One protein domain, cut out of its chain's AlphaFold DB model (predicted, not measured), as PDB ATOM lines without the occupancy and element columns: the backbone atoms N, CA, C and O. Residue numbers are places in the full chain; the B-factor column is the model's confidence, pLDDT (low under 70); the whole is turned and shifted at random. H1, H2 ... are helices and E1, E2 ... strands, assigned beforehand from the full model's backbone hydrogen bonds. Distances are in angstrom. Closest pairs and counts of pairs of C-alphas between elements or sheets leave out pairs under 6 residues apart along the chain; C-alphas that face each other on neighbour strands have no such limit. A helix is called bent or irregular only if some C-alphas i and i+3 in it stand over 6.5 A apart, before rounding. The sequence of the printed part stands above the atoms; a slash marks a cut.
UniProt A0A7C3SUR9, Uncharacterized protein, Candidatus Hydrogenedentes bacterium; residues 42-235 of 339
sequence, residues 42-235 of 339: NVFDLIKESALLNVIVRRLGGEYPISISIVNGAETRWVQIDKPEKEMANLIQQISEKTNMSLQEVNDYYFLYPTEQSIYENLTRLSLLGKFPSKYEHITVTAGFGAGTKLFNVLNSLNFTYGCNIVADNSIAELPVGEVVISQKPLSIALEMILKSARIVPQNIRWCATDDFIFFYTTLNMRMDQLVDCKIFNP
ATOM      1  N   ASN A  42     209.330  41.899 173.372       87.38
ATOM      2  CA  ASN A  42     210.129  43.103 173.572       87.38
ATOM      3  C   ASN A  42     211.625  42.750 173.450       87.38
ATOM      4  O   ASN A  42     212.042  41.663 173.857       87.38
ATOM      5  N   VAL A  43     212.453  43.669 172.943       90.50
ATOM      6  CA  VAL A  43     213.909  43.466 172.841       90.50
ATOM      7  C   VAL A  43     214.571  42.985 174.139       90.50
ATOM      8  O   VAL A  43     215.506  42.190 174.099       90.50
ATOM      9  N   PHE A  44     214.077  43.416 175.302       91.56
ATOM     10  CA  PHE A  44     214.595  43.007 176.605       91.56
ATOM     11  C   PHE A  44     214.308  41.546 176.943       91.56
ATOM     12  O   PHE A  44     215.091  40.939 177.672       91.56
ATOM     13  N   ASP A  45     213.208  40.990 176.444       89.88
ATOM     14  CA  ASP A  45     212.878  39.580 176.642       89.88
ATOM     15  C   ASP A  45     213.730  38.720 175.702       89.88
ATOM     16  O   ASP A  45     214.401  37.799 176.168       89.88
ATOM     17  N   LEU A  46     213.877  39.138 174.437       90.06
ATOM     18  CA  LEU A  46     214.791  38.510 173.471       90.06
ATOM     19  C   LEU A  46     216.236  38.435 173.989       90.06
ATOM     20  O   LEU A  46     216.906  37.411 173.858       90.06
ATOM     21  N   ILE A  47     216.730  39.512 174.608       92.00
ATOM     22  CA  ILE A  47     218.084  39.559 175.179       92.00
ATOM     23  C   ILE A  47     218.243  38.592 176.367       92.00
ATOM     24  O   ILE A  47     219.332  38.052 176.564       92.00
ATOM     25  N   LYS A  48     217.198  38.350 177.167       92.44
ATOM     26  CA  LYS A  48     217.261  37.386 178.285       92.44
ATOM     27  C   LYS A  48     217.225  35.943 177.795       92.44
ATOM     28  O   LYS A  48     217.916  35.091 178.354       92.44
ATOM     29  N   GLU A  49     216.436  35.680 176.757       91.00
ATOM     30  CA  GLU A  49     216.240  34.344 176.184       91.00
ATOM     31  C   GLU A  49     217.374  33.894 175.253       91.00
ATOM     32  O   GLU A  49     217.415  32.730 174.857       91.00
ATOM     33  N   SER A  50     218.350  34.773 175.010       92.00
ATOM     34  CA  SER A  50     219.467  34.605 174.080       92.00
ATOM     35  C   SER A  50     219.056  34.741 172.616       92.00
ATOM     36  O   SER A  50     218.286  33.949 172.075       92.00
ATOM     37  N   ALA A  51     219.637  35.728 171.938       95.44
ATOM     38  CA  ALA A  51     219.403  35.976 170.521       95.44
ATOM     39  C   ALA A  51     220.694  36.387 169.802       95.44
ATOM     40  O   ALA A  51     221.698  36.754 170.422       95.44
ATOM     41  N   LEU A  52     220.671  36.317 168.470       97.12
ATOM     42  CA  LEU A  52     221.765  36.823 167.648       97.12
ATOM     43  C   LEU A  52     221.811  38.352 167.711       97.12
ATOM     44  O   LEU A  52     220.782  39.033 167.723       97.12
ATOM     45  N   LEU A  53     223.023  38.893 167.701       97.69
ATOM     46  CA  LEU A  53     223.277  40.321 167.806       97.69
ATOM     47  C   LEU A  53     222.580  41.131 166.700       97.69
ATOM     48  O   LEU A  53     222.022  42.186 166.993       97.69
ATOM     49  N   ASN A  54     222.556  40.650 165.453       96.94
ATOM     50  CA  ASN A  54     221.820  41.315 164.371       96.94
ATOM     51  C   ASN A  54     220.313  41.423 164.654       96.94
ATOM     52  O   ASN A  54     219.719  42.467 164.396       96.94
ATOM     53  N   VAL A  55     219.696  40.372 165.204       96.44
ATOM     54  CA  VAL A  55     218.272  40.359 165.570       96.44
ATOM     55  C   VAL A  55     218.004  41.395 166.657       96.44
ATOM     56  O   VAL A  55     217.062  42.176 166.538       96.44
ATOM     57  N   ILE A  56     218.871  41.456 167.669       97.00
ATOM     58  CA  ILE A  56     218.759  42.431 168.758       97.00
ATOM     59  C   ILE A  56     218.916  43.854 168.240       97.00
ATOM     60  O   ILE A  56     218.068  44.693 168.524       97.00
ATOM     61  N   VAL A  57     219.952  44.136 167.445       97.12
ATOM     62  CA  VAL A  57     220.175  45.476 166.884       97.12
ATOM     63  C   VAL A  57     219.013  45.905 165.995       97.12
ATOM     64  O   VAL A  57     218.530  47.031 166.122       97.12
ATOM     65  N   ARG A  58     218.495  45.003 165.156       95.62
ATOM     66  CA  ARG A  58     217.314  45.273 164.334       95.62
ATOM     67  C   ARG A  58     216.087  45.593 165.179       95.62
ATOM     68  O   ARG A  58     215.357  46.529 164.857       95.62
ATOM     69  N   ARG A  59     215.862  44.840 166.260       95.44
ATOM     70  CA  ARG A  59     214.738  45.077 167.167       95.44
ATOM     71  C   ARG A  59     214.889  46.396 167.923       95.44
ATOM     72  O   ARG A  59     213.937  47.169 167.939       95.44
ATOM     73  N   LEU A  60     216.084  46.701 168.444       95.88
ATOM     74  CA  LEU A  60     216.398  47.997 169.059       95.88
ATOM     75  C   LEU A  60     216.076  49.152 168.106       95.88
ATOM     76  O   LEU A  60     215.443  50.119 168.513       95.88
ATOM     77  N   GLY A  61     216.444  49.020 166.833       94.38
ATOM     78  CA  GLY A  61     216.143  50.010 165.801       94.38
ATOM     79  C   GLY A  61     214.668  50.193 165.459       94.38
ATOM     80  O   GLY A  61     214.275  51.265 165.006       94.38
ATOM     81  N   GLY A  62     213.859  49.150 165.649       92.81
ATOM     82  CA  GLY A  62     212.410  49.214 165.464       92.81
ATOM     83  C   GLY A  62     211.668  49.787 166.673       92.81
ATOM     84  O   GLY A  62     210.602  50.372 166.505       92.81
ATOM     85  N   GLU A  63     212.218  49.620 167.878       94.19
ATOM     86  CA  GLU A  63     211.583  50.036 169.136       94.19
ATOM     87  C   GLU A  63     212.053  51.415 169.636       94.19
ATOM     88  O   GLU A  63     211.282  52.119 170.289       94.19
ATOM     89  N   TYR A  64     213.288  51.823 169.328       95.69
ATOM     90  CA  TYR A  64     213.915  53.032 169.871       95.69
ATOM     91  C   TYR A  64     214.517  53.914 168.767       95.69
ATOM     92  O   TYR A  64     214.990  53.407 167.749       95.69
ATOM     93  N   PRO A  65     214.570  55.247 168.966       95.06
ATOM     94  CA  PRO A  65     215.199  56.175 168.029       95.06
ATOM     95  C   PRO A  65     216.731  56.136 168.163       95.06
ATOM     96  O   PRO A  65     217.360  57.102 168.588       95.06
ATOM     97  N   ILE A  66     217.330  54.990 167.838       97.00
ATOM     98  CA  ILE A  66     218.753  54.719 168.031       97.00
ATOM     99  C   ILE A  66     219.448  54.372 166.720       97.00
ATOM    100  O   ILE A  66     218.855  53.794 165.810       97.00
ATOM    101  N   SER A  67     220.728  54.726 166.635       98.44
ATOM    102  CA  SER A  67     221.581  54.427 165.490       98.44
ATOM    103  C   SER A  67     222.710  53.503 165.922       98.44
ATOM    104  O   SER A  67     223.521  53.865 166.774       98.44
ATOM    105  N   ILE A  68     222.759  52.312 165.331       98.44
ATOM    106  CA  ILE A  68     223.732  51.269 165.656       98.44
ATOM    107  C   ILE A  68     224.258  50.686 164.349       98.44
ATOM    108  O   ILE A  68     223.496  50.375 163.436       98.44
ATOM    109  N   SER A  69     225.572  50.521 164.263       98.06
ATOM    110  CA  SER A  69     226.233  49.881 163.133       98.06
ATOM    111  C   SER A  69     227.151  48.782 163.641       98.06
ATOM    112  O   SER A  69     228.071  49.047 164.412       98.06
ATOM    113  N   ILE A  70     226.951  47.565 163.148       98.06
ATOM    114  CA  ILE A  70     227.858  46.442 163.367       98.06
ATOM    115  C   ILE A  70     228.723  46.285 162.125       98.06
ATOM    116  O   ILE A  70     228.237  46.375 160.995       98.06
ATOM    117  N   VAL A  71     230.017  46.054 162.317       97.00
ATOM    118  CA  VAL A  71     230.886  45.670 161.206       97.00
ATOM    119  C   VAL A  71     230.449  44.330 160.604       97.00
ATOM    120  O   VAL A  71     230.106  43.397 161.330       97.00
ATOM    121  N   ASN A  72     230.505  44.240 159.273       97.19
ATOM    122  CA  ASN A  72     230.212  43.032 158.515       97.19
ATOM    123  C   ASN A  72     230.911  41.820 159.152       97.19
ATOM    124  O   ASN A  72     232.069  41.946 159.550       97.19
ATOM    125  N   GLY A  73     230.257  40.666 159.250       95.31
ATOM    126  CA  GLY A  73     230.793  39.393 159.738       95.31
ATOM    127  C   GLY A  73     230.962  39.266 161.258       95.31
ATOM    128  O   GLY A  73     231.601  38.313 161.703       95.31
ATOM    129  N   ALA A  74     230.450  40.208 162.053       95.56
ATOM    130  CA  ALA A  74     230.436  40.141 163.522       95.56
ATOM    131  C   ALA A  74     229.021  40.013 164.124       95.56
ATOM    132  O   ALA A  74     228.858  39.954 165.339       95.56
ATOM    133  N   GLU A  75     227.991  39.957 163.291       95.56
ATOM    134  CA  GLU A  75     226.584  40.152 163.651       95.56
ATOM    135  C   GLU A  75     225.891  38.875 164.127       95.56
ATOM    136  O   GLU A  75     224.806  38.929 164.699       95.56
ATOM    137  N   THR A  76     226.520  37.719 163.919       95.94
ATOM    138  CA  THR A  76     226.030  36.404 164.360       95.94
ATOM    139  C   THR A  76     226.529  36.019 165.756       95.94
ATOM    140  O   THR A  76     226.389  34.870 166.176       95.94
ATOM    141  N   ARG A  77     227.118  36.964 166.499       96.00
ATOM    142  CA  ARG A  77     227.485  36.763 167.907       96.00
ATOM    143  C   ARG A  77     226.216  36.641 168.755       96.00
ATOM    144  O   ARG A  77     225.266  37.392 168.559       96.00
ATOM    145  N   TRP A  78     226.203  35.695 169.688       96.69
ATOM    146  CA  TRP A  78     225.093  35.522 170.626       96.69
ATOM    147  C   TRP A  78     225.153  36.565 171.735       96.69
ATOM    148  O   TRP A  78     226.230  36.888 172.237       96.69
ATOM    149  N   VAL A  79     223.988  37.052 172.144       97.00
ATOM    150  CA  VAL A  79     223.828  37.969 173.268       97.00
ATOM    151  C   VAL A  79     222.828  37.351 174.229       97.00
ATOM    152  O   VAL A  79     221.693  37.075 173.848       97.00
ATOM    153  N   GLN A  80     223.249  37.185 175.480       96.50
ATOM    154  CA  GLN A  80     222.380  36.794 176.580       96.50
ATOM    155  C   GLN A  80     222.704  37.649 177.808       96.50
ATOM    156  O   GLN A  80     223.847  37.657 178.283       96.50
ATOM    157  N   ILE A  81     221.716  38.393 178.308       96.00
ATOM    158  CA  ILE A  81     221.862  39.261 179.484       96.00
ATOM    159  C   ILE A  81     220.669  39.038 180.413       96.00
ATOM    160  O   ILE A  81     219.550  39.420 180.090       96.00
ATOM    161  N   ASP A  82     220.916  38.470 181.597       93.25
ATOM    162  CA  ASP A  82     219.860  38.165 182.578       93.25
ATOM    163  C   ASP A  82     219.135  39.424 183.086       93.25
ATOM    164  O   ASP A  82     217.937  39.413 183.378       93.25
ATOM    165  N   LYS A  83     219.881  40.525 183.220       94.50
ATOM    166  CA  LYS A  83     219.404  41.818 183.722       94.50
ATOM    167  C   LYS A  83     219.838  42.932 182.766       94.50
ATOM    168  O   LYS A  83     220.816  43.613 183.065       94.50
ATOM    169  N   PRO A  84     219.166  43.082 181.612       94.31
ATOM    170  CA  PRO A  84     219.535  44.106 180.648       94.31
ATOM    171  C   PRO A  84     219.246  45.501 181.211       94.31
ATOM    172  O   PRO A  84     218.202  45.731 181.832       94.31
ATOM    173  N   GLU A  85     220.177  46.426 180.992       94.88
ATOM    174  CA  GLU A  85     220.019  47.828 181.388       94.88
ATOM    175  C   GLU A  85     218.892  48.497 180.622       94.88
ATOM    176  O   GLU A  85     218.678  48.237 179.442       94.88
ATOM    177  N   LYS A  86     218.181  49.404 181.293       90.69
ATOM    178  CA  LYS A  86     217.086  50.158 180.666       90.69
ATOM    179  C   LYS A  86     217.570  51.377 179.886       90.69
ATOM    180  O   LYS A  86     216.877  51.828 178.981       90.69
ATOM    181  N   GLU A  87     218.711  51.937 180.279       94.50
ATOM    182  CA  GLU A  87     219.342  53.051 179.576       94.50
ATOM    183  C   GLU A  87     220.123  52.492 178.376       94.50
ATOM    184  O   GLU A  87     220.817  51.483 178.503       94.50
ATOM    185  N   MET A  88     219.948  53.097 177.197       94.75
ATOM    186  CA  MET A  88     220.405  52.511 175.935       94.75
ATOM    187  C   MET A  88     221.919  52.506 175.773       94.75
ATOM    188  O   MET A  88     222.449  51.512 175.277       94.75
ATOM    189  N   ALA A  89     222.620  53.557 176.198       95.62
ATOM    190  CA  ALA A  89     224.078  53.583 176.124       95.62
ATOM    191  C   ALA A  89     224.677  52.450 176.975       95.62
ATOM    192  O   ALA A  89     225.513  51.681 176.498       95.62
ATOM    193  N   ASN A  90     224.167  52.270 178.196       97.31
ATOM    194  CA  ASN A  90     224.559  51.199 179.107       97.31
ATOM    195  C   ASN A  90     224.177  49.815 178.570       97.31
ATOM    196  O   ASN A  90     224.968  48.879 178.685       97.31
ATOM    197  N   LEU A  91     223.002  49.666 177.947       97.56
ATOM    198  CA  LEU A  91     222.608  48.407 177.313       97.56
ATOM    199  C   LEU A  91     223.563  48.037 176.176       97.56
ATOM    200  O   LEU A  91     224.008  46.894 176.093       97.56
ATOM    201  N   ILE A  92     223.907  48.988 175.309       97.88
ATOM    202  CA  ILE A  92     224.823  48.749 174.188       97.88
ATOM    203  C   ILE A  92     226.234  48.452 174.689       97.88
ATOM    204  O   ILE A  92     226.884  47.550 174.160       97.88
ATOM    205  N   GLN A  93     226.684  49.140 175.739       98.00
ATOM    206  CA  GLN A  93     227.937  48.823 176.416       98.00
ATOM    207  C   GLN A  93     227.928  47.375 176.927       98.00
ATOM    208  O   GLN A  93     228.835  46.611 176.595       98.00
ATOM    209  N   GLN A  94     226.867  46.940 177.616       97.69
ATOM    210  CA  GLN A  94     226.730  45.547 178.059       97.69
ATOM    211  C   GLN A  94     226.709  44.549 176.898       97.69
ATOM    212  O   GLN A  94     227.342  43.496 176.978       97.69
ATOM    213  N   ILE A  95     226.014  44.869 175.803       97.88
ATOM    214  CA  ILE A  95     226.014  44.046 174.589       97.88
ATOM    215  C   ILE A  95     227.441  43.919 174.042       97.88
ATOM    216  O   ILE A  95     227.866  42.809 173.714       97.88
ATOM    217  N   SER A  96     228.195  45.020 173.970       97.62
ATOM    218  CA  SER A  96     229.576  45.023 173.472       97.62
ATOM    219  C   SER A  96     230.492  44.133 174.318       97.62
ATOM    220  O   SER A  96     231.197  43.280 173.777       97.62
ATOM    221  N   GLU A  97     230.379  44.213 175.646       96.12
ATOM    222  CA  GLU A  97     231.149  43.395 176.587       96.12
ATOM    223  C   GLU A  97     230.805  41.911 176.456       96.12
ATOM    224  O   GLU A  97     231.695  41.068 176.354       96.12
ATOM    225  N   LYS A  98     229.511  41.570 176.386       96.25
ATOM    226  CA  LYS A  98     229.059  40.177 176.234       96.25
ATOM    227  C   LYS A  98     229.479  39.543 174.918       96.25
ATOM    228  O   LYS A  98     229.635  38.327 174.850       96.25
ATOM    229  N   THR A  99     229.658  40.355 173.887       96.12
ATOM    230  CA  THR A  99     230.029  39.899 172.547       96.12
ATOM    231  C   THR A  99     231.519  40.055 172.252       96.12
ATOM    232  O   THR A  99     231.935  39.754 171.134       96.12
ATOM    233  N   ASN A 100     232.348  40.473 173.219       95.00
ATOM    234  CA  ASN A 100     233.776  40.772 173.028       95.00
ATOM    235  C   ASN A 100     234.040  41.777 171.885       95.00
ATOM    236  O   ASN A 100     235.010  41.656 171.125       95.00
ATOM    237  N   MET A 101     233.159  42.763 171.742       96.75
ATOM    238  CA  MET A 101     233.283  43.843 170.770       96.75
ATOM    239  C   MET A 101     233.716  45.137 171.448       96.75
ATOM    240  O   MET A 101     233.327  45.439 172.571       96.75
ATOM    241  N   SER A 102     234.502  45.923 170.727       96.69
ATOM    242  CA  SER A 102     234.738  47.320 171.036       96.69
ATOM    243  C   SER A 102     233.488  48.118 170.692       96.69
ATOM    244  O   SER A 102     232.872  47.897 169.643       96.69
ATOM    245  N   LEU A 103     233.165  49.078 171.551       96.88
ATOM    246  CA  LEU A 103     232.149  50.088 171.312       96.88
ATOM    247  C   LEU A 103     232.825  51.433 171.055       96.88
ATOM    248  O   LEU A 103     233.637  51.889 171.856       96.88
ATOM    249  N   GLN A 104     232.465  52.077 169.950       96.06
ATOM    250  CA  GLN A 104     232.810  53.468 169.696       96.06
ATOM    251  C   GLN A 104     231.530  54.280 169.520       96.06
ATOM    252  O   GLN A 104     230.737  54.006 168.621       96.06
ATOM    253  N   GLU A 105     231.356  55.304 170.346       95.56
ATOM    254  CA  GLU A 105     230.327  56.318 170.143       95.56
ATOM    255  C   GLU A 105     230.905  57.466 169.308       95.56
ATOM    256  O   GLU A 105     231.955  58.026 169.634       95.56
ATOM    257  N   VAL A 106     230.258  57.784 168.188       90.12
ATOM    258  CA  VAL A 106     230.681  58.851 167.268       90.12
ATOM    259  C   VAL A 106     229.436  59.510 166.707       90.12
ATOM    260  O   VAL A 106     228.544  58.800 166.268       90.12
ATOM    261  N   ASN A 107     229.370  60.844 166.663       91.12
ATOM    262  CA  ASN A 107     228.267  61.573 166.010       91.12
ATOM    263  C   ASN A 107     226.866  61.035 166.404       91.12
ATOM    264  O   ASN A 107     225.983  60.846 165.558       91.12
ATOM    265  N   ASP A 108     226.699  60.744 167.699       92.69
ATOM    266  CA  ASP A 108     225.484  60.215 168.324       92.69
ATOM    267  C   ASP A 108     224.998  58.868 167.740       92.69
ATOM    268  O   ASP A 108     223.791  58.615 167.650       92.69
ATOM    269  N   TYR A 109     225.906  58.011 167.265       97.50
ATOM    270  CA  TYR A 109     225.618  56.616 166.921       97.50
ATOM    271  C   TYR A 109     226.649  55.667 167.545       97.50
ATOM    272  O   TYR A 109     227.773  56.060 167.863       97.50
ATOM    273  N   TYR A 110     226.269  54.396 167.671       98.38
ATOM    274  CA  TYR A 110     227.103  53.348 168.255       98.38
ATOM    275  C   TYR A 110     227.698  52.446 167.171       98.38
ATOM    276  O   TYR A 110     226.971  51.815 166.399       98.38
ATOM    277  N   PHE A 111     229.025  52.369 167.109       98.06
ATOM    278  CA  PHE A 111     229.759  51.474 166.222       98.06
ATOM    279  C   PHE A 111     230.327  50.288 167.003       98.06
ATOM    280  O   PHE A 111     231.105  50.475 167.939       98.06
ATOM    281  N   LEU A 112     229.967  49.074 166.590       97.81
ATOM    282  CA  LEU A 112     230.400  47.824 167.208       97.81
ATOM    283  C   LEU A 112     231.332  47.051 166.268       97.81
ATOM    284  O   LEU A 112     230.981  46.766 165.117       97.81
ATOM    285  N   TYR A 113     232.516  46.687 166.765       96.69
ATOM    286  CA  TYR A 113     233.507  45.916 166.010       96.69
ATOM    287  C   TYR A 113     234.311  44.955 166.903       96.69
ATOM    288  O   TYR A 113     234.525  45.253 168.072       96.69
ATOM    289  N   PRO A 114     234.789  43.800 166.398       94.69
ATOM    290  CA  PRO A 114     235.547  42.838 167.199       94.69
ATOM    291  C   PRO A 114     236.829  43.420 167.809       94.69
ATOM    292  O   PRO A 114     237.616  44.055 167.106       94.69
ATOM    293  N   THR A 115     237.078  43.125 169.087       89.25
ATOM    294  CA  THR A 115     238.328  43.491 169.792       89.25
ATOM    295  C   THR A 115     239.536  42.676 169.319       89.25
ATOM    296  O   THR A 115     240.673  43.137 169.364       89.25
ATOM    297  N   GLU A 116     239.288  41.461 168.830       85.19
ATOM    298  CA  GLU A 116     240.299  40.452 168.489       85.19
ATOM    299  C   GLU A 116     241.173  40.838 167.279       85.19
ATOM    300  O   GLU A 116     242.232  40.250 167.062       85.19
ATOM    301  N   GLN A 117     240.731  41.799 166.458       81.06
ATOM    302  CA  GLN A 117     241.403  42.185 165.216       81.06
ATOM    303  C   GLN A 117     241.629  43.700 165.170       81.06
ATOM    304  O   GLN A 117     240.720  44.475 164.871       81.06
ATOM    305  N   SER A 118     242.879  44.119 165.373       79.94
ATOM    306  CA  SER A 118     243.284  45.535 165.370       79.94
ATOM    307  C   SER A 118     242.996  46.264 164.053       79.94
ATOM    308  O   SER A 118     242.873  47.486 164.032       79.94
ATOM    309  N   ILE A 119     242.827  45.536 162.943       83.44
ATOM    310  CA  ILE A 119     242.488  46.126 161.643       83.44
ATOM    311  C   ILE A 119     241.184  46.937 161.689       83.44
ATOM    312  O   ILE A 119     241.085  47.946 160.989       83.44
ATOM    313  N   TYR A 120     240.216  46.546 162.530       88.25
ATOM    314  CA  TYR A 120     238.932  47.239 162.654       88.25
ATOM    315  C   TYR A 120     239.046  48.592 163.352       88.25
ATOM    316  O   TYR A 120     238.243  49.479 163.076       88.25
ATOM    317  N   GLU A 121     240.077  48.806 164.172       88.62
ATOM    318  CA  GLU A 121     240.327  50.111 164.783       88.62
ATOM    319  C   GLU A 121     240.570  51.185 163.712       88.62
ATOM    320  O   GLU A 121     240.164  52.331 163.873       88.62
ATOM    321  N   ASN A 122     241.127  50.826 162.549       92.62
ATOM    322  CA  ASN A 122     241.297  51.780 161.450       92.62
ATOM    323  C   ASN A 122     239.965  52.274 160.866       92.62
ATOM    324  O   ASN A 122     239.929  53.369 160.303       92.62
ATOM    325  N   LEU A 123     238.874  51.511 161.005       94.00
ATOM    326  CA  LEU A 123     237.546  51.932 160.544       94.00
ATOM    327  C   LEU A 123     237.052  53.149 161.325       94.00
ATOM    328  O   LEU A 123     236.388  54.007 160.753       94.00
ATOM    329  N   THR A 124     237.441  53.275 162.596       92.56
ATOM    330  CA  THR A 124     237.061  54.399 163.470       92.56
ATOM    331  C   THR A 124     237.518  55.758 162.932       92.56
ATOM    332  O   THR A 124     236.909  56.781 163.237       92.56
ATOM    333  N   ARG A 125     238.556  55.762 162.083       94.56
ATOM    334  CA  ARG A 125     239.144  56.956 161.464       94.56
ATOM    335  C   ARG A 125     238.400  57.418 160.211       94.56
ATOM    336  O   ARG A 125     238.715  58.488 159.691       94.56
ATOM    337  N   LEU A 126     237.461  56.627 159.687       95.44
ATOM    338  CA  LEU A 126     236.652  57.047 158.546       95.44
ATOM    339  C   LEU A 126     235.707  58.149 159.005       95.44
ATOM    340  O   LEU A 126     234.868  57.903 159.870       95.44
ATOM    341  N   SER A 127     235.834  59.337 158.411       95.25
ATOM    342  CA  SER A 127     234.855  60.398 158.601       95.25
ATOM    343  C   SER A 127     234.476  61.108 157.311       95.25
ATOM    344  O   SER A 127     235.340  61.519 156.533       95.25
ATOM    345  N   LEU A 128     233.165  61.259 157.117       95.69
ATOM    346  CA  LEU A 128     232.566  61.960 155.977       95.69
ATOM    347  C   LEU A 128     231.926  63.300 156.365       95.69
ATOM    348  O   LEU A 128     231.363  63.990 155.511       95.69
ATOM    349  N   LEU A 129     232.012  63.694 157.636       93.69
ATOM    350  CA  LEU A 129     231.449  64.952 158.112       93.69
ATOM    351  C   LEU A 129     232.090  66.146 157.383       93.69
ATOM    352  O   LEU A 129     233.316  66.269 157.315       93.69
ATOM    353  N   GLY A 130     231.249  67.010 156.807       92.19
ATOM    354  CA  GLY A 130     231.686  68.189 156.049       92.19
ATOM    355  C   GLY A 130     232.454  67.873 154.758       92.19
ATOM    356  O   GLY A 130     233.197  68.722 154.272       92.19
ATOM    357  N   LYS A 131     232.346  66.647 154.220       94.06
ATOM    358  CA  LYS A 131     233.061  66.223 152.999       94.06
ATOM    359  C   LYS A 131     232.239  66.314 151.715       94.06
ATOM    360  O   LYS A 131     232.797  66.084 150.642       94.06
ATOM    361  N   PHE A 132     230.951  66.624 151.816       95.44
ATOM    362  CA  PHE A 132     230.031  66.691 150.682       95.44
ATOM    363  C   PHE A 132     229.517  68.117 150.455       95.44
ATOM    364  O   PHE A 132     229.515  68.907 151.399       95.44
ATOM    365  N   PRO A 133     229.079  68.450 149.227       95.38
ATOM    366  CA  PRO A 133     228.438  69.726 148.929       95.38
ATOM    367  C   PRO A 133     227.229  70.020 149.824       95.38
ATOM    368  O   PRO A 133     226.522  69.108 150.261       95.38
ATOM    369  N   SER A 134     226.950  71.308 150.029       95.19
ATOM    370  CA  SER A 134     225.889  71.800 150.920       95.19
ATOM    371  C   SER A 134     224.492  71.290 150.552       95.19
ATOM    372  O   SER A 134     223.642  71.103 151.423       95.19
ATOM    373  N   LYS A 135     224.257  70.956 149.274       94.62
ATOM    374  CA  LYS A 135     223.013  70.319 148.822       94.62
ATOM    375  C   LYS A 135     222.699  69.014 149.562       94.62
ATOM    376  O   LYS A 135     221.530  68.668 149.660       94.62
ATOM    377  N   TYR A 136     223.677  68.303 150.121       96.62
ATOM    378  CA  TYR A 136     223.424  67.063 150.865       96.62
ATOM    379  C   TYR A 136     223.198  67.266 152.369       96.62
ATOM    380  O   TYR A 136     222.761  66.332 153.038       96.62
ATOM    381  N   GLU A 137     223.464  68.457 152.918       94.62
ATOM    382  CA  GLU A 137     223.437  68.706 154.371       94.62
ATOM    383  C   GLU A 137     222.038  68.567 154.982       94.62
ATOM    384  O   GLU A 137     221.903  68.169 156.136       94.62
ATOM    385  N   HIS A 138     220.990  68.852 154.206       94.75
ATOM    386  CA  HIS A 138     219.602  68.784 154.668       94.75
ATOM    387  C   HIS A 138     218.990  67.375 154.579       94.75
ATOM    388  O   HIS A 138     217.870  67.158 155.044       94.75
ATOM    389  N   ILE A 139     219.693  66.412 153.973       97.44
ATOM    390  CA  ILE A 139     219.180  65.051 153.824       97.44
ATOM    391  C   ILE A 139     219.349  64.315 155.151       97.44
ATOM    392  O   ILE A 139     220.465  64.043 155.593       97.44
ATOM    393  N   THR A 140     218.217  63.963 155.757       97.81
ATOM    394  CA  THR A 140     218.154  63.183 156.996       97.81
ATOM    395  C   THR A 140     217.662  61.773 156.693       97.81
ATOM    396  O   THR A 140     216.598  61.586 156.109       97.81
ATOM    397  N   VAL A 141     218.448  60.777 157.091       98.12
ATOM    398  CA  VAL A 141     218.262  59.364 156.769       98.12
ATOM    399  C   VAL A 141     217.715  58.610 157.976       98.12
ATOM    400  O   VAL A 141     218.277  58.662 159.068       98.12
ATOM    401  N   THR A 142     216.642  57.859 157.748       97.50
ATOM    402  CA  THR A 142     216.197  56.739 158.585       97.50
ATOM    403  C   THR A 142     216.160  55.476 157.735       97.50
ATOM    404  O   THR A 142     215.456  55.418 156.728       97.50
ATOM    405  N   ALA A 143     216.956  54.476 158.089       96.88
ATOM    406  CA  ALA A 143     217.090  53.264 157.291       96.88
ATOM    407  C   ALA A 143     217.562  52.086 158.146       96.88
ATOM    408  O   ALA A 143     218.244  52.273 159.149       96.88
ATOM    409  N   GLY A 144     217.229  50.874 157.711       96.75
ATOM    410  CA  GLY A 144     217.763  49.636 158.264       96.75
ATOM    411  C   GLY A 144     218.252  48.742 157.132       96.75
ATOM    412  O   GLY A 144     217.536  48.555 156.148       96.75
ATOM    413  N   PHE A 145     219.458  48.199 157.265       97.12
ATOM    414  CA  PHE A 145     220.040  47.263 156.310       97.12
ATOM    415  C   PHE A 145     220.525  46.024 157.051       97.12
ATOM    416  O   PHE A 145     221.302  46.117 158.002       97.12
ATOM    417  N   GLY A 146     220.037  44.865 156.609       96.44
ATOM    418  CA  GLY A 146     220.414  43.589 157.192       96.44
ATOM    419  C   GLY A 146     221.848  43.201 156.837       96.44
ATOM    420  O   GLY A 146     222.306  43.477 155.722       96.44
ATOM    421  N   ALA A 147     222.517  42.500 157.751       97.06
ATOM    422  CA  ALA A 147     223.833  41.916 157.502       97.06
ATOM    423  C   ALA A 147     223.878  41.101 156.196       97.06
ATOM    424  O   ALA A 147     222.956  40.347 155.880       97.06
ATOM    425  N   GLY A 148     224.960  41.259 155.431       96.50
ATOM    426  CA  GLY A 148     225.160  40.614 154.133       96.50
ATOM    427  C   GLY A 148     224.573  41.376 152.942       96.50
ATOM    428  O   GLY A 148     224.892  41.038 151.800       96.50
ATOM    429  N   THR A 149     223.770  42.424 153.167       97.19
ATOM    430  CA  THR A 149     223.230  43.245 152.071       97.19
ATOM    431  C   THR A 149     224.375  43.896 151.297       97.19
ATOM    432  O   THR A 149     225.252  44.536 151.871       97.19
ATOM    433  N   LYS A 150     224.381  43.749 149.973       97.75
ATOM    434  CA  LYS A 150     225.393  44.370 149.113       97.75
ATOM    435  C   LYS A 150     225.281  45.890 149.117       97.75
ATOM    436  O   LYS A 150     224.174  46.428 149.053       97.75
ATOM    437  N   LEU A 151     226.418  46.583 149.135       98.00
ATOM    438  CA  LEU A 151     226.459  48.040 149.205       98.00
ATOM    439  C   LEU A 151     225.743  48.697 148.015       98.00
ATOM    440  O   LEU A 151     225.070  49.701 148.216       98.00
ATOM    441  N   PHE A 152     225.766  48.111 146.813       97.06
ATOM    442  CA  PHE A 152     224.958  48.614 145.695       97.06
ATOM    443  C   PHE A 152     223.458  48.645 146.026       97.06
ATOM    444  O   PHE A 152     222.803  49.623 145.693       97.06
ATOM    445  N   ASN A 153     222.901  47.652 146.736       97.25
ATOM    446  CA  ASN A 153     221.480  47.648 147.120       97.25
ATOM    447  C   ASN A 153     221.199  48.721 148.173       97.25
ATOM    448  O   ASN A 153     220.159  49.381 148.125       97.25
ATOM    449  N   VAL A 154     222.140  48.912 149.100       97.75
ATOM    450  CA  VAL A 154     222.074  49.961 150.122       97.75
ATOM    451  C   VAL A 154     222.038  51.338 149.459       97.75
ATOM    452  O   VAL A 154     221.092  52.096 149.672       97.75
ATOM    453  N   LEU A 155     223.009  51.642 148.593       97.81
ATOM    454  CA  LEU A 155     223.085  52.917 147.875       97.81
ATOM    455  C   LEU A 155     221.871  53.126 146.961       97.81
ATOM    456  O   LEU A 155     221.282  54.201 146.961       97.81
ATOM    457  N   ASN A 156     221.443  52.083 146.248       95.44
ATOM    458  CA  ASN A 156     220.257  52.110 145.397       95.44
ATOM    459  C   ASN A 156     218.988  52.479 146.189       95.44
ATOM    460  O   ASN A 156     218.210  53.340 145.777       95.44
ATOM    461  N   SER A 157     218.818  51.886 147.375       94.81
ATOM    462  CA  SER A 157     217.694  52.174 148.274       94.81
ATOM    463  C   SER A 157     217.719  53.610 148.788       94.81
ATOM    464  O   SER A 157     216.673  54.264 148.831       94.81
ATOM    465  N   LEU A 158     218.903  54.119 149.147       96.44
ATOM    466  CA  LEU A 158     219.065  55.512 149.552       96.44
ATOM    467  C   LEU A 158     218.721  56.461 148.399       96.44
ATOM    468  O   LEU A 158     217.949  57.395 148.601       96.44
ATOM    469  N   ASN A 159     219.215  56.183 147.193       95.56
ATOM    470  CA  ASN A 159     218.964  57.022 146.023       95.56
ATOM    471  C   ASN A 159     217.480  57.131 145.696       95.56
ATOM    472  O   ASN A 159     216.967  58.220 145.452       95.56
ATOM    473  N   PHE A 160     216.773  56.005 145.733       93.12
ATOM    474  CA  PHE A 160     215.338  55.974 145.483       93.12
ATOM    475  C   PHE A 160     214.532  56.679 146.573       93.12
ATOM    476  O   PHE A 160     213.604  57.423 146.268       93.12
ATOM    477  N   THR A 161     214.895  56.471 147.840       92.88
ATOM    478  CA  THR A 161     214.135  56.998 148.983       92.88
ATOM    479  C   THR A 161     214.357  58.496 149.182       92.88
ATOM    480  O   THR A 161     213.407  59.237 149.423       92.88
ATOM    481  N   TYR A 162     215.607  58.948 149.080       94.06
ATOM    482  CA  TYR A 162     216.012  60.320 149.402       94.06
ATOM    483  C   TYR A 162     216.266  61.182 148.164       94.06
ATOM    484  O   TYR A 162     216.558  62.368 148.293       94.06
ATOM    485  N   GLY A 163     216.166  60.608 146.962       91.31
ATOM    486  CA  GLY A 163     216.413  61.323 145.712       91.31
ATOM    487  C   GLY A 163     217.866  61.767 145.533       91.31
ATOM    488  O   GLY A 163     218.119  62.654 144.718       91.31
ATOM    489  N   CYS A 164     218.805  61.187 146.287       91.38
ATOM    490  CA  CYS A 164     220.238  61.392 146.102       91.38
ATOM    491  C   CYS A 164     220.771  60.503 144.965       91.38
ATOM    492  O   CYS A 164     220.180  59.479 144.645       91.38
ATOM    493  N   ASN A 165     221.891  60.878 144.348       96.56
ATOM    494  CA  ASN A 165     222.558  60.055 143.337       96.56
ATOM    495  C   ASN A 165     223.914  59.609 143.875       96.56
ATOM    496  O   ASN A 165     224.930  60.270 143.673       96.56
ATOM    497  N   ILE A 166     223.922  58.507 144.612       97.94
ATOM    498  CA  ILE A 166     225.115  57.942 145.236       97.94
ATOM    499  C   ILE A 166     225.481  56.665 144.491       97.94
ATOM    500  O   ILE A 166     224.681  55.735 144.388       97.94
ATOM    501  N   VAL A 167     226.691  56.625 143.957       97.19
ATOM    502  CA  VAL A 167     227.210  55.501 143.178       97.19
ATOM    503  C   VAL A 167     228.573  55.129 143.743       97.19
ATOM    504  O   VAL A 167     229.283  55.969 144.291       97.19
ATOM    505  N   ALA A 168     228.952  53.865 143.624       97.69
ATOM    506  CA  ALA A 168     230.295  53.423 143.947       97.69
ATOM    507  C   ALA A 168     230.856  52.593 142.799       97.69
ATOM    508  O   ALA A 168     230.086  51.978 142.064       97.69
ATOM    509  N   ASP A 169     232.178  52.564 142.647       97.31
ATOM    510  CA  ASP A 169     232.800  51.633 141.714       97.31
ATOM    511  C   ASP A 169     232.508  50.173 142.076       97.31
ATOM    512  O   ASP A 169     232.109  49.851 143.199       97.31
ATOM    513  N   ASN A 170     232.728  49.269 141.122       96.44
ATOM    514  CA  ASN A 170     232.335  47.876 141.295       96.44
ATOM    515  C   ASN A 170     233.064  47.163 142.439       96.44
ATOM    516  O   ASN A 170     232.522  46.208 142.988       96.44
ATOM    517  N   SER A 171     234.258  47.619 142.824       95.81
ATOM    518  CA  SER A 171     234.995  47.012 143.933       95.81
ATOM    519  C   SER A 171     234.435  47.391 145.303       95.81
ATOM    520  O   SER A 171     234.446  46.557 146.203       95.81
ATOM    521  N   ILE A 172     233.911  48.610 145.460       97.25
ATOM    522  CA  ILE A 172     233.225  49.044 146.687       97.25
ATOM    523  C   ILE A 172     231.783  48.546 146.705       97.25
ATOM    524  O   ILE A 172     231.325  48.007 147.709       97.25
ATOM    525  N   ALA A 173     231.060  48.717 145.601       97.31
ATOM    526  CA  ALA A 173     229.626  48.471 145.520       97.31
ATOM    527  C   ALA A 173     229.248  47.000 145.799       97.31
ATOM    528  O   ALA A 173     228.180  46.727 146.345       97.31
ATOM    529  N   GLU A 174     230.134  46.055 145.485       96.44
ATOM    530  CA  GLU A 174     229.944  44.615 145.724       96.44
ATOM    531  C   GLU A 174     230.247  44.168 147.169       96.44
ATOM    532  O   GLU A 174     230.044  42.998 147.519       96.44
ATOM    533  N   LEU A 175     230.731  45.065 148.035       97.56
ATOM    534  CA  LEU A 175     231.018  44.727 149.427       97.56
ATOM    535  C   LEU A 175     229.714  44.555 150.223       97.56
ATOM    536  O   LEU A 175     228.821  45.398 150.126       97.56
ATOM    537  N   PRO A 176     229.576  43.482 151.019       97.75
ATOM    538  CA  PRO A 176     228.454  43.349 151.935       97.75
ATOM    539  C   PRO A 176     228.630  44.271 153.147       97.75
ATOM    540  O   PRO A 176     229.717  44.349 153.728       97.75
ATOM    541  N   VAL A 177     227.545  44.938 153.542       98.12
ATOM    542  CA  VAL A 177     227.445  45.622 154.836       98.12
ATOM    543  C   VAL A 177     227.141  44.610 155.939       98.12
ATOM    544  O   VAL A 177     226.638  43.518 155.669       98.12
ATOM    545  N   GLY A 178     227.436  44.977 157.180       98.12
ATOM    546  CA  GLY A 178     226.877  44.305 158.344       98.12
ATOM    547  C   GLY A 178     225.483  44.807 158.701       98.12
ATOM    548  O   GLY A 178     224.787  45.373 157.861       98.12
ATOM    549  N   GLU A 179     225.046  44.575 159.938       98.31
ATOM    550  CA  GLU A 179     223.749  45.078 160.399       98.31
ATOM    551  C   GLU A 179     223.864  46.573 160.703       98.31
ATOM    552  O   GLU A 179     224.691  46.996 161.519       98.31
ATOM    553  N   VAL A 180     223.021  47.373 160.056       98.38
ATOM    554  CA  VAL A 180     222.998  48.824 160.231       98.38
ATOM    555  C   VAL A 180     221.571  49.275 160.490       98.38
ATOM    556  O   VAL A 180     220.668  48.997 159.704       98.38
ATOM    557  N   VAL A 181     221.386  50.030 161.565       98.25
ATOM    558  CA  VAL A 181     220.161  50.759 161.885       98.25
ATOM    559  C   VAL A 181     220.521  52.230 162.018       98.25
ATOM    560  O   VAL A 181     221.433  52.595 162.759       98.25
ATOM    561  N   ILE A 182     219.788  53.080 161.311       98.50
ATOM    562  CA  ILE A 182     219.989  54.523 161.258       98.50
ATOM    563  C   ILE A 182     218.671  55.189 161.633       98.50
ATOM    564  O   ILE A 182     217.680  55.043 160.918       98.50
ATOM    565  N   SER A 183     218.674  55.954 162.721       97.94
ATOM    566  CA  SER A 183     217.563  56.801 163.140       97.94
ATOM    567  C   SER A 183     217.929  58.272 162.962       97.94
ATOM    568  O   SER A 183     218.821  58.783 163.643       97.94
ATOM    569  N   GLN A 184     217.257  58.931 162.012       97.06
ATOM    570  CA  GLN A 184     217.324  60.377 161.755       97.06
ATOM    571  C   GLN A 184     218.753  60.962 161.779       97.06
ATOM    572  O   GLN A 184     219.064  61.850 162.571       97.06
ATOM    573  N   LYS A 185     219.645  60.468 160.909       97.88
ATOM    574  CA  LYS A 185     221.031  60.968 160.801       97.88
ATOM    575  C   LYS A 185     221.273  61.761 159.520       97.88
ATOM    576  O   LYS A 185     220.743  61.372 158.482       97.88
ATOM    577  N   PRO A 186     222.113  62.812 159.540       97.69
ATOM    578  CA  PRO A 186     222.566  63.457 158.311       97.69
ATOM    579  C   PRO A 186     223.169  62.436 157.342       97.69
ATOM    580  O   PRO A 186     223.851  61.501 157.777       97.69
ATOM    581  N   LEU A 187     222.970  62.628 156.036       98.12
ATOM    582  CA  LEU A 187     223.429  61.687 155.008       98.12
ATOM    583  C   LEU A 187     224.923  61.347 155.130       98.12
ATOM    584  O   LEU A 187     225.299  60.190 154.964       98.12
ATOM    585  N   SER A 188     225.773  62.321 155.469       97.56
ATOM    586  CA  SER A 188     227.208  62.081 155.667       97.56
ATOM    587  C   SER A 188     227.491  61.077 156.784       97.56
ATOM    588  O   SER A 188     228.339  60.205 156.620       97.56
ATOM    589  N   ILE A 189     226.756  61.169 157.896       98.12
ATOM    590  CA  ILE A 189     226.886  60.249 159.031       98.12
ATOM    591  C   ILE A 189     226.305  58.882 158.671       98.12
ATOM    592  O   ILE A 189     226.934  57.862 158.936       98.12
ATOM    593  N   ALA A 190     225.155  58.847 157.993       98.44
ATOM    594  CA  ALA A 190     224.549  57.603 157.530       98.44
ATOM    595  C   ALA A 190     225.485  56.819 156.589       98.44
ATOM    596  O   ALA A 190     225.684  55.618 156.768       98.44
ATOM    597  N   LEU A 191     226.111  57.497 155.622       98.50
ATOM    598  CA  LEU A 191     227.091  56.882 154.725       98.50
ATOM    599  C   LEU A 191     228.348  56.436 155.472       98.50
ATOM    600  O   LEU A 191     228.867  55.363 155.190       98.50
ATOM    601  N   GLU A 192     228.819  57.206 156.453       98.06
ATOM    602  CA  GLU A 192     229.959  56.813 157.288       98.06
ATOM    603  C   GLU A 192     229.675  55.508 158.046       98.06
ATOM    604  O   GLU A 192     230.496  54.590 158.002       98.06
ATOM    605  N   MET A 193     228.495  55.390 158.669       98.31
ATOM    606  CA  MET A 193     228.039  54.163 159.336       98.31
ATOM    607  C   MET A 193     228.036  52.971 158.372       98.31
ATOM    608  O   MET A 193     228.625  51.932 158.660       98.31
ATOM    609  N   ILE A 194     227.423  53.142 157.198       98.56
ATOM    610  CA  ILE A 194     227.309  52.108 156.162       98.56
ATOM    611  C   ILE A 194     228.693  51.647 155.674       98.56
ATOM    612  O   ILE A 194     228.953  50.449 155.578       98.56
ATOM    613  N   LEU A 195     229.605  52.581 155.392       98.19
ATOM    614  CA  LEU A 195     230.944  52.265 154.888       98.19
ATOM    615  C   LEU A 195     231.825  51.607 155.962       98.19
ATOM    616  O   LEU A 195     232.540  50.646 155.661       98.19
ATOM    617  N   LYS A 196     231.739  52.066 157.222       97.50
ATOM    618  CA  LYS A 196     232.380  51.399 158.371       97.50
ATOM    619  C   LYS A 196     231.861  49.972 158.518       97.50
ATOM    620  O   LYS A 196     232.653  49.042 158.667       97.50
ATOM    621  N   SER A 197     230.546  49.786 158.401       97.88
ATOM    622  CA  SER A 197     229.916  48.469 158.428       97.88
ATOM    623  C   SER A 197     230.432  47.557 157.308       97.88
ATOM    624  O   SER A 197     230.784  46.410 157.565       97.88
ATOM    625  N   ALA A 198     230.616  48.076 156.091       97.81
ATOM    626  CA  ALA A 198     231.193  47.346 154.955       97.81
ATOM    627  C   ALA A 198     232.709  47.060 155.062       97.81
ATOM    628  O   ALA A 198     233.304  46.557 154.108       97.81
ATOM    629  N   ARG A 199     233.355  47.366 156.199       96.12
ATOM    630  CA  ARG A 199     234.810  47.228 156.426       96.12
ATOM    631  C   ARG A 199     235.669  48.080 155.486       96.12
ATOM    632  O   ARG A 199     236.822  47.739 155.214       96.12
ATOM    633  N   ILE A 200     235.142  49.200 154.997       95.62
ATOM    634  CA  ILE A 200     235.896  50.080 154.108       95.62
ATOM    635  C   ILE A 200     236.795  50.985 154.949       95.62
ATOM    636  O   ILE A 200     236.343  51.894 155.640       95.62
ATOM    637  N   VAL A 201     238.097  50.724 154.880       93.44
ATOM    638  CA  VAL A 201     239.107  51.517 155.586       93.44
ATOM    639  C   VAL A 201     239.381  52.847 154.865       93.44
ATOM    640  O   VAL A 201     239.389  52.875 153.628       93.44
ATOM    641  N   PRO A 202     239.686  53.940 155.594       93.62
ATOM    642  CA  PRO A 202     239.851  55.278 155.013       93.62
ATOM    643  C   PRO A 202     240.888  55.355 153.893       93.62
ATOM    644  O   PRO A 202     240.701  56.061 152.906       93.62
ATOM    645  N   GLN A 203     241.987  54.608 154.017       92.94
ATOM    646  CA  GLN A 203     243.051  54.616 153.019       92.94
ATOM    647  C   GLN A 203     242.609  54.058 151.658       92.94
ATOM    648  O   GLN A 203     243.140  54.511 150.643       92.94
ATOM    649  N   ASN A 204     241.612  53.167 151.628       93.25
ATOM    650  CA  ASN A 204     241.180  52.447 150.427       93.25
ATOM    651  C   ASN A 204     240.000  53.107 149.708       93.25
ATOM    652  O   ASN A 204     239.600  52.619 148.655       93.25
ATOM    653  N   ILE A 205     239.448  54.190 150.258       95.62
ATOM    654  CA  ILE A 205     238.314  54.902 149.675       95.62
ATOM    655  C   ILE A 205     238.671  56.351 149.375       95.62
ATOM    656  O   ILE A 205     239.355  57.041 150.135       95.62
ATOM    657  N   ARG A 206     238.194  56.811 148.231       96.00
ATOM    658  CA  ARG A 206     238.146  58.205 147.816       96.00
ATOM    659  C   ARG A 206     236.738  58.488 147.314       96.00
ATOM    660  O   ARG A 206     235.934  57.574 147.118       96.00
ATOM    661  N   TRP A 207     236.426  59.761 147.141       95.62
ATOM    662  CA  TRP A 207     235.144  60.162 146.596       95.62
ATOM    663  C   TRP A 207     235.280  61.404 145.737       95.62
ATOM    664  O   TRP A 207     236.139  62.255 145.964       95.62
ATOM    665  N   CYS A 208     234.394  61.485 144.759       95.88
ATOM    666  CA  CYS A 208     234.114  62.675 143.987       95.88
ATOM    667  C   CYS A 208     232.653  63.046 144.256       95.88
ATOM    668  O   CYS A 208     231.765  62.222 144.052       95.88
ATOM    669  N   ALA A 209     232.403  64.257 144.750       95.44
ATOM    670  CA  ALA A 209     231.062  64.731 145.053       95.44
ATOM    671  C   ALA A 209     230.801  66.092 144.400       95.44
ATOM    672  O   ALA A 209     231.610  67.013 144.508       95.44
ATOM    673  N   THR A 210     229.648  66.207 143.752       94.94
ATOM    674  CA  THR A 210     229.097  67.432 143.158       94.94
ATOM    675  C   THR A 210     227.653  67.588 143.620       94.94
ATOM    676  O   THR A 210     227.095  66.672 144.226       94.94
ATOM    677  N   ASP A 211     227.003  68.706 143.308       93.62
ATOM    678  CA  ASP A 211     225.574  68.861 143.606       93.62
ATOM    679  C   ASP A 211     224.702  67.799 142.908       93.62
ATOM    680  O   ASP A 211     223.577  67.545 143.337       93.62
ATOM    681  N   ASP A 212     225.199  67.130 141.866       94.12
ATOM    682  CA  ASP A 212     224.423  66.142 141.117       94.12
ATOM    683  C   ASP A 212     224.619  64.706 141.600       94.12
ATOM    684  O   ASP A 212     223.700  63.901 141.433       94.12
ATOM    685  N   PHE A 213     225.782  64.370 142.174       96.75
ATOM    686  CA  PHE A 213     226.085  63.013 142.637       96.75
ATOM    687  C   PHE A 213     227.188  62.932 143.705       96.75
ATOM    688  O   PHE A 213     227.996  63.845 143.878       96.75
ATOM    689  N   ILE A 214     227.272  61.769 144.357       97.75
ATOM    690  CA  ILE A 214     228.421  61.311 145.146       97.75
ATOM    691  C   ILE A 214     228.916  60.001 144.524       97.75
ATOM    692  O   ILE A 214     228.159  59.040 144.419       97.75
ATOM    693  N   PHE A 215     230.181  59.951 144.113       97.75
ATOM    694  CA  PHE A 215     230.821  58.766 143.551       97.75
ATOM    695  C   PHE A 215     231.952  58.288 144.459       97.75
ATOM    696  O   PHE A 215     232.967  58.973 144.593       97.75
ATOM    697  N   PHE A 216     231.791  57.116 145.067       97.94
ATOM    698  CA  PHE A 216     232.834  56.455 145.849       97.94
ATOM    699  C   PHE A 216     233.695  55.560 144.964       97.94
ATOM    700  O   PHE A 216     233.182  54.774 144.171       97.94
ATOM    701  N   TYR A 217     235.010  55.635 145.121       97.00
ATOM    702  CA  TYR A 217     235.930  54.813 144.345       97.00
ATOM    703  C   TYR A 217     237.142  54.384 145.162       97.00
ATOM    704  O   TYR A 217     237.534  55.035 146.134       97.00
ATOM    705  N   THR A 218     237.731  53.262 144.771       95.38
ATOM    706  CA  THR A 218     238.945  52.740 145.385       95.38
ATOM    707  C   THR A 218     240.188  53.316 144.744       95.38
ATOM    708  O   THR A 218     240.182  53.835 143.627       95.38
ATOM    709  N   THR A 219     241.311  53.120 145.426       92.44
ATOM    710  CA  THR A 219     242.636  53.376 144.861       92.44
ATOM    711  C   THR A 219     243.016  52.418 143.723       92.44
ATOM    712  O   THR A 219     244.071  52.589 143.120       92.44
ATOM    713  N   LEU A 220     242.199  51.396 143.434       92.69
ATOM    714  CA  LEU A 220     242.388  50.486 142.299       92.69
ATOM    715  C   LEU A 220     241.734  51.011 141.015       92.69
ATOM    716  O   LEU A 220     241.977  50.461 139.943       92.69
ATOM    717  N   ASN A 221     240.905  52.054 141.103       94.06
ATOM    718  CA  ASN A 221     240.251  52.624 139.937       94.06
ATOM    719  C   ASN A 221     241.286  53.331 139.044       94.06
ATOM    720  O   ASN A 221     241.867  54.343 139.427       94.06
ATOM    721  N   MET A 222     241.506  52.847 137.820       94.19
ATOM    722  CA  MET A 222     242.498  53.412 136.893       94.19
ATOM    723  C   MET A 222     242.181  54.851 136.453       94.19
ATOM    724  O   MET A 222     243.002  55.489 135.801       94.19
ATOM    725  N   ARG A 223     240.999  55.376 136.804       90.94
ATOM    726  CA  ARG A 223     240.566  56.752 136.529       90.94
ATOM    727  C   ARG A 223     240.829  57.716 137.686       90.94
ATOM    728  O   ARG A 223     240.304  58.824 137.657       90.94
ATOM    729  N   MET A 224     241.613  57.329 138.699       90.31
ATOM    730  CA  MET A 224     241.895  58.167 139.875       90.31
ATOM    731  C   MET A 224     242.227  59.620 139.515       90.31
ATOM    732  O   MET A 224     241.557  60.518 140.013       90.31
ATOM    733  N   ASP A 225     243.180  59.851 138.609       88.56
ATOM    734  CA  ASP A 225     243.618  61.205 138.236       88.56
ATOM    735  C   ASP A 225     242.498  62.050 137.604       88.56
ATOM    736  O   ASP A 225     242.484  63.270 137.736       88.56
ATOM    737  N   GLN A 226     241.535  61.402 136.941       88.06
ATOM    738  CA  GLN A 226     240.359  62.056 136.357       88.06
ATOM    739  C   GLN A 226     239.284  62.361 137.410       88.06
ATOM    740  O   GLN A 226     238.524  63.319 137.273       88.06
ATOM    741  N   LEU A 227     239.200  61.517 138.438       90.88
ATOM    742  CA  LEU A 227     238.206  61.588 139.505       90.88
ATOM    743  C   LEU A 227     238.575  62.595 140.598       90.88
ATOM    744  O   LEU A 227     237.676  63.127 141.253       90.88
ATOM    745  N   VAL A 228     239.868  62.882 140.779       86.81
ATOM    746  CA  VAL A 228     240.332  63.950 141.675       86.81
ATOM    747  C   VAL A 228     239.675  65.276 141.267       86.81
ATOM    748  O   VAL A 228     239.645  65.649 140.095       86.81
ATOM    749  N   ASP A 229     239.102  65.977 142.246       84.81
ATOM    750  CA  ASP A 229     238.343  67.228 142.087       84.81
ATOM    751  C   ASP A 229     237.103  67.161 141.174       84.81
ATOM    752  O   ASP A 229     236.570  68.204 140.799       84.81
ATOM    753  N   CYS A 230     236.637  65.972 140.776       90.31
ATOM    754  CA  CYS A 230     235.462  65.797 139.912       90.31
ATOM    755  C   CYS A 230     235.521  66.477 138.535       90.31
ATOM    756  O   CYS A 230     234.504  66.558 137.844       90.31
ATOM    757  N   LYS A 231     236.687  66.965 138.096       81.19
ATOM    758  CA  LYS A 231     236.790  67.817 136.896       81.19
ATOM    759  C   LYS A 231     236.338  67.113 135.620       81.19
ATOM    760  O   LYS A 231     235.793  67.762 134.731       81.19
ATOM    761  N   ILE A 232     236.501  65.793 135.545       85.69
ATOM    762  CA  ILE A 232     236.092  64.989 134.386       85.69
ATOM    763  C   ILE A 232     234.577  64.985 134.133       85.69
ATOM    764  O   ILE A 232     234.146  64.687 133.019       85.69
ATOM    765  N   PHE A 233     233.769  65.359 135.130       84.12
ATOM    766  CA  PHE A 233     232.314  65.455 135.009       84.12
ATOM    767  C   PHE A 233     231.833  66.835 134.530       84.12
ATOM    768  O   PHE A 233     230.678  66.965 134.132       84.12
ATOM    769  N   ASN A 234     232.728  67.829 134.450       75.81
ATOM    770  CA  ASN A 234     232.427  69.196 134.005       75.81
ATOM    771  C   ASN A 234     232.765  69.551 132.532       75.81
ATOM    772  O   ASN A 234     232.842  70.747 132.243       75.81
ATOM    773  N   PRO A 235     233.010  68.635 131.568       66.00
ATOM    774  CA  PRO A 235     233.362  69.077 130.228       66.00
ATOM    775  C   PRO A 235     232.131  69.657 129.528       66.00
ATOM    776  O   PRO A 235     231.091  69.000 129.415       66.00
TER     777      PRO A 235
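What this domain is: This is residues 42 to 235 of the 339 residues of an uncharacterized protein of Candidatus Hydrogenedentes bacterium (UniProt A0A7C3SUR9). The domain is an elongated stack: a five-stranded sheet has H2 and H3 over one face and H4 and H7 over the other, and a small three-stranded sheet with H8 over it makes one far end. H1 packs on H2 at the opposite end, and H5 bridges edge strand E4 of the large sheet and E5 of the small one. Printed are 194 residues, with eight named helices and eight named strands in the order H1 H2 E1 H3 E2 E3 H4 E4 H5 E5 H6 E6 H7 E7 E8 H8. Both sheets are mixed, ordered E2 E3 E1 E6 E4 and E5 E8 E7, and the class is mixed, helices and strands. The whole is compact, with a radius of gyration of the C-alphas of 17.1 A and spans of 62 by 32 by 24 A.

Where its parts are: Find C-alpha 43 at (213.909, 43.466, 172.841), where H1, residues 43 to 49, begins. Next come H2, 53 to 63, E1, 68 to 70, H3, 88 to 98, E2, 101 to 106, and E3, 109 to 114, 17.0 A long. Read on through H4, 118 to 125, to E4, 140 to 145, which begins at C-alpha 140 (218.154, 63.183, 156.996). H5, 151 to 162, 16.1 A long, E5, 166 to 168, H6, 170 to 173, E6, 180 to 186, and H7, 187 to 197, follow. E7, 205 to 209, E8, 214 to 218, and irregular H8, 224 to 233, with C-alphas 229 and 232 8.3 A apart, come last; H8 ends at C-alpha 233 (232.314, 65.455, 135.009).

How they stand to each other: Look first at the large sheet: hairpin E2 and E3 has N 104 and O 111 2.9 A apart, parallel E3 and E1 have N 69 and O 110 at 2.9 A, and antiparallel E6 and E4 have N 182 and O 143 at 2.8 A. It stands in three layers, H4, H5 and H7 on one face, H2 and H3 on the other. H7, height 7.3 A, lies over E1 and E6. E3, H4 and E4 form a split strand-helix-strand unit, with E1 and E6 between its strands and a left-handed crossover. The C-alphas of Leu 155 in H5 and Ile 166 in E5 are 6.0 A apart. H8 lies over E7, height 8.5 A, in two layers. Every O i to N i+4 pair is within hydrogen-bond range in H1, H2, H3, H5 and H7; H4 has 0 of 4, with 5 of 5 O i to N i+3 pairs, H8 1 of 6, with 3 of 7, and H6 is too short.

The domain as a whole: The farthest C-alphas, of Asp 82 and Pro 235, are 62.3 A apart. The printed part has no cut; links E1 to H3 and H4 to E4 are long. Only residue 235 has pLDDT under 70.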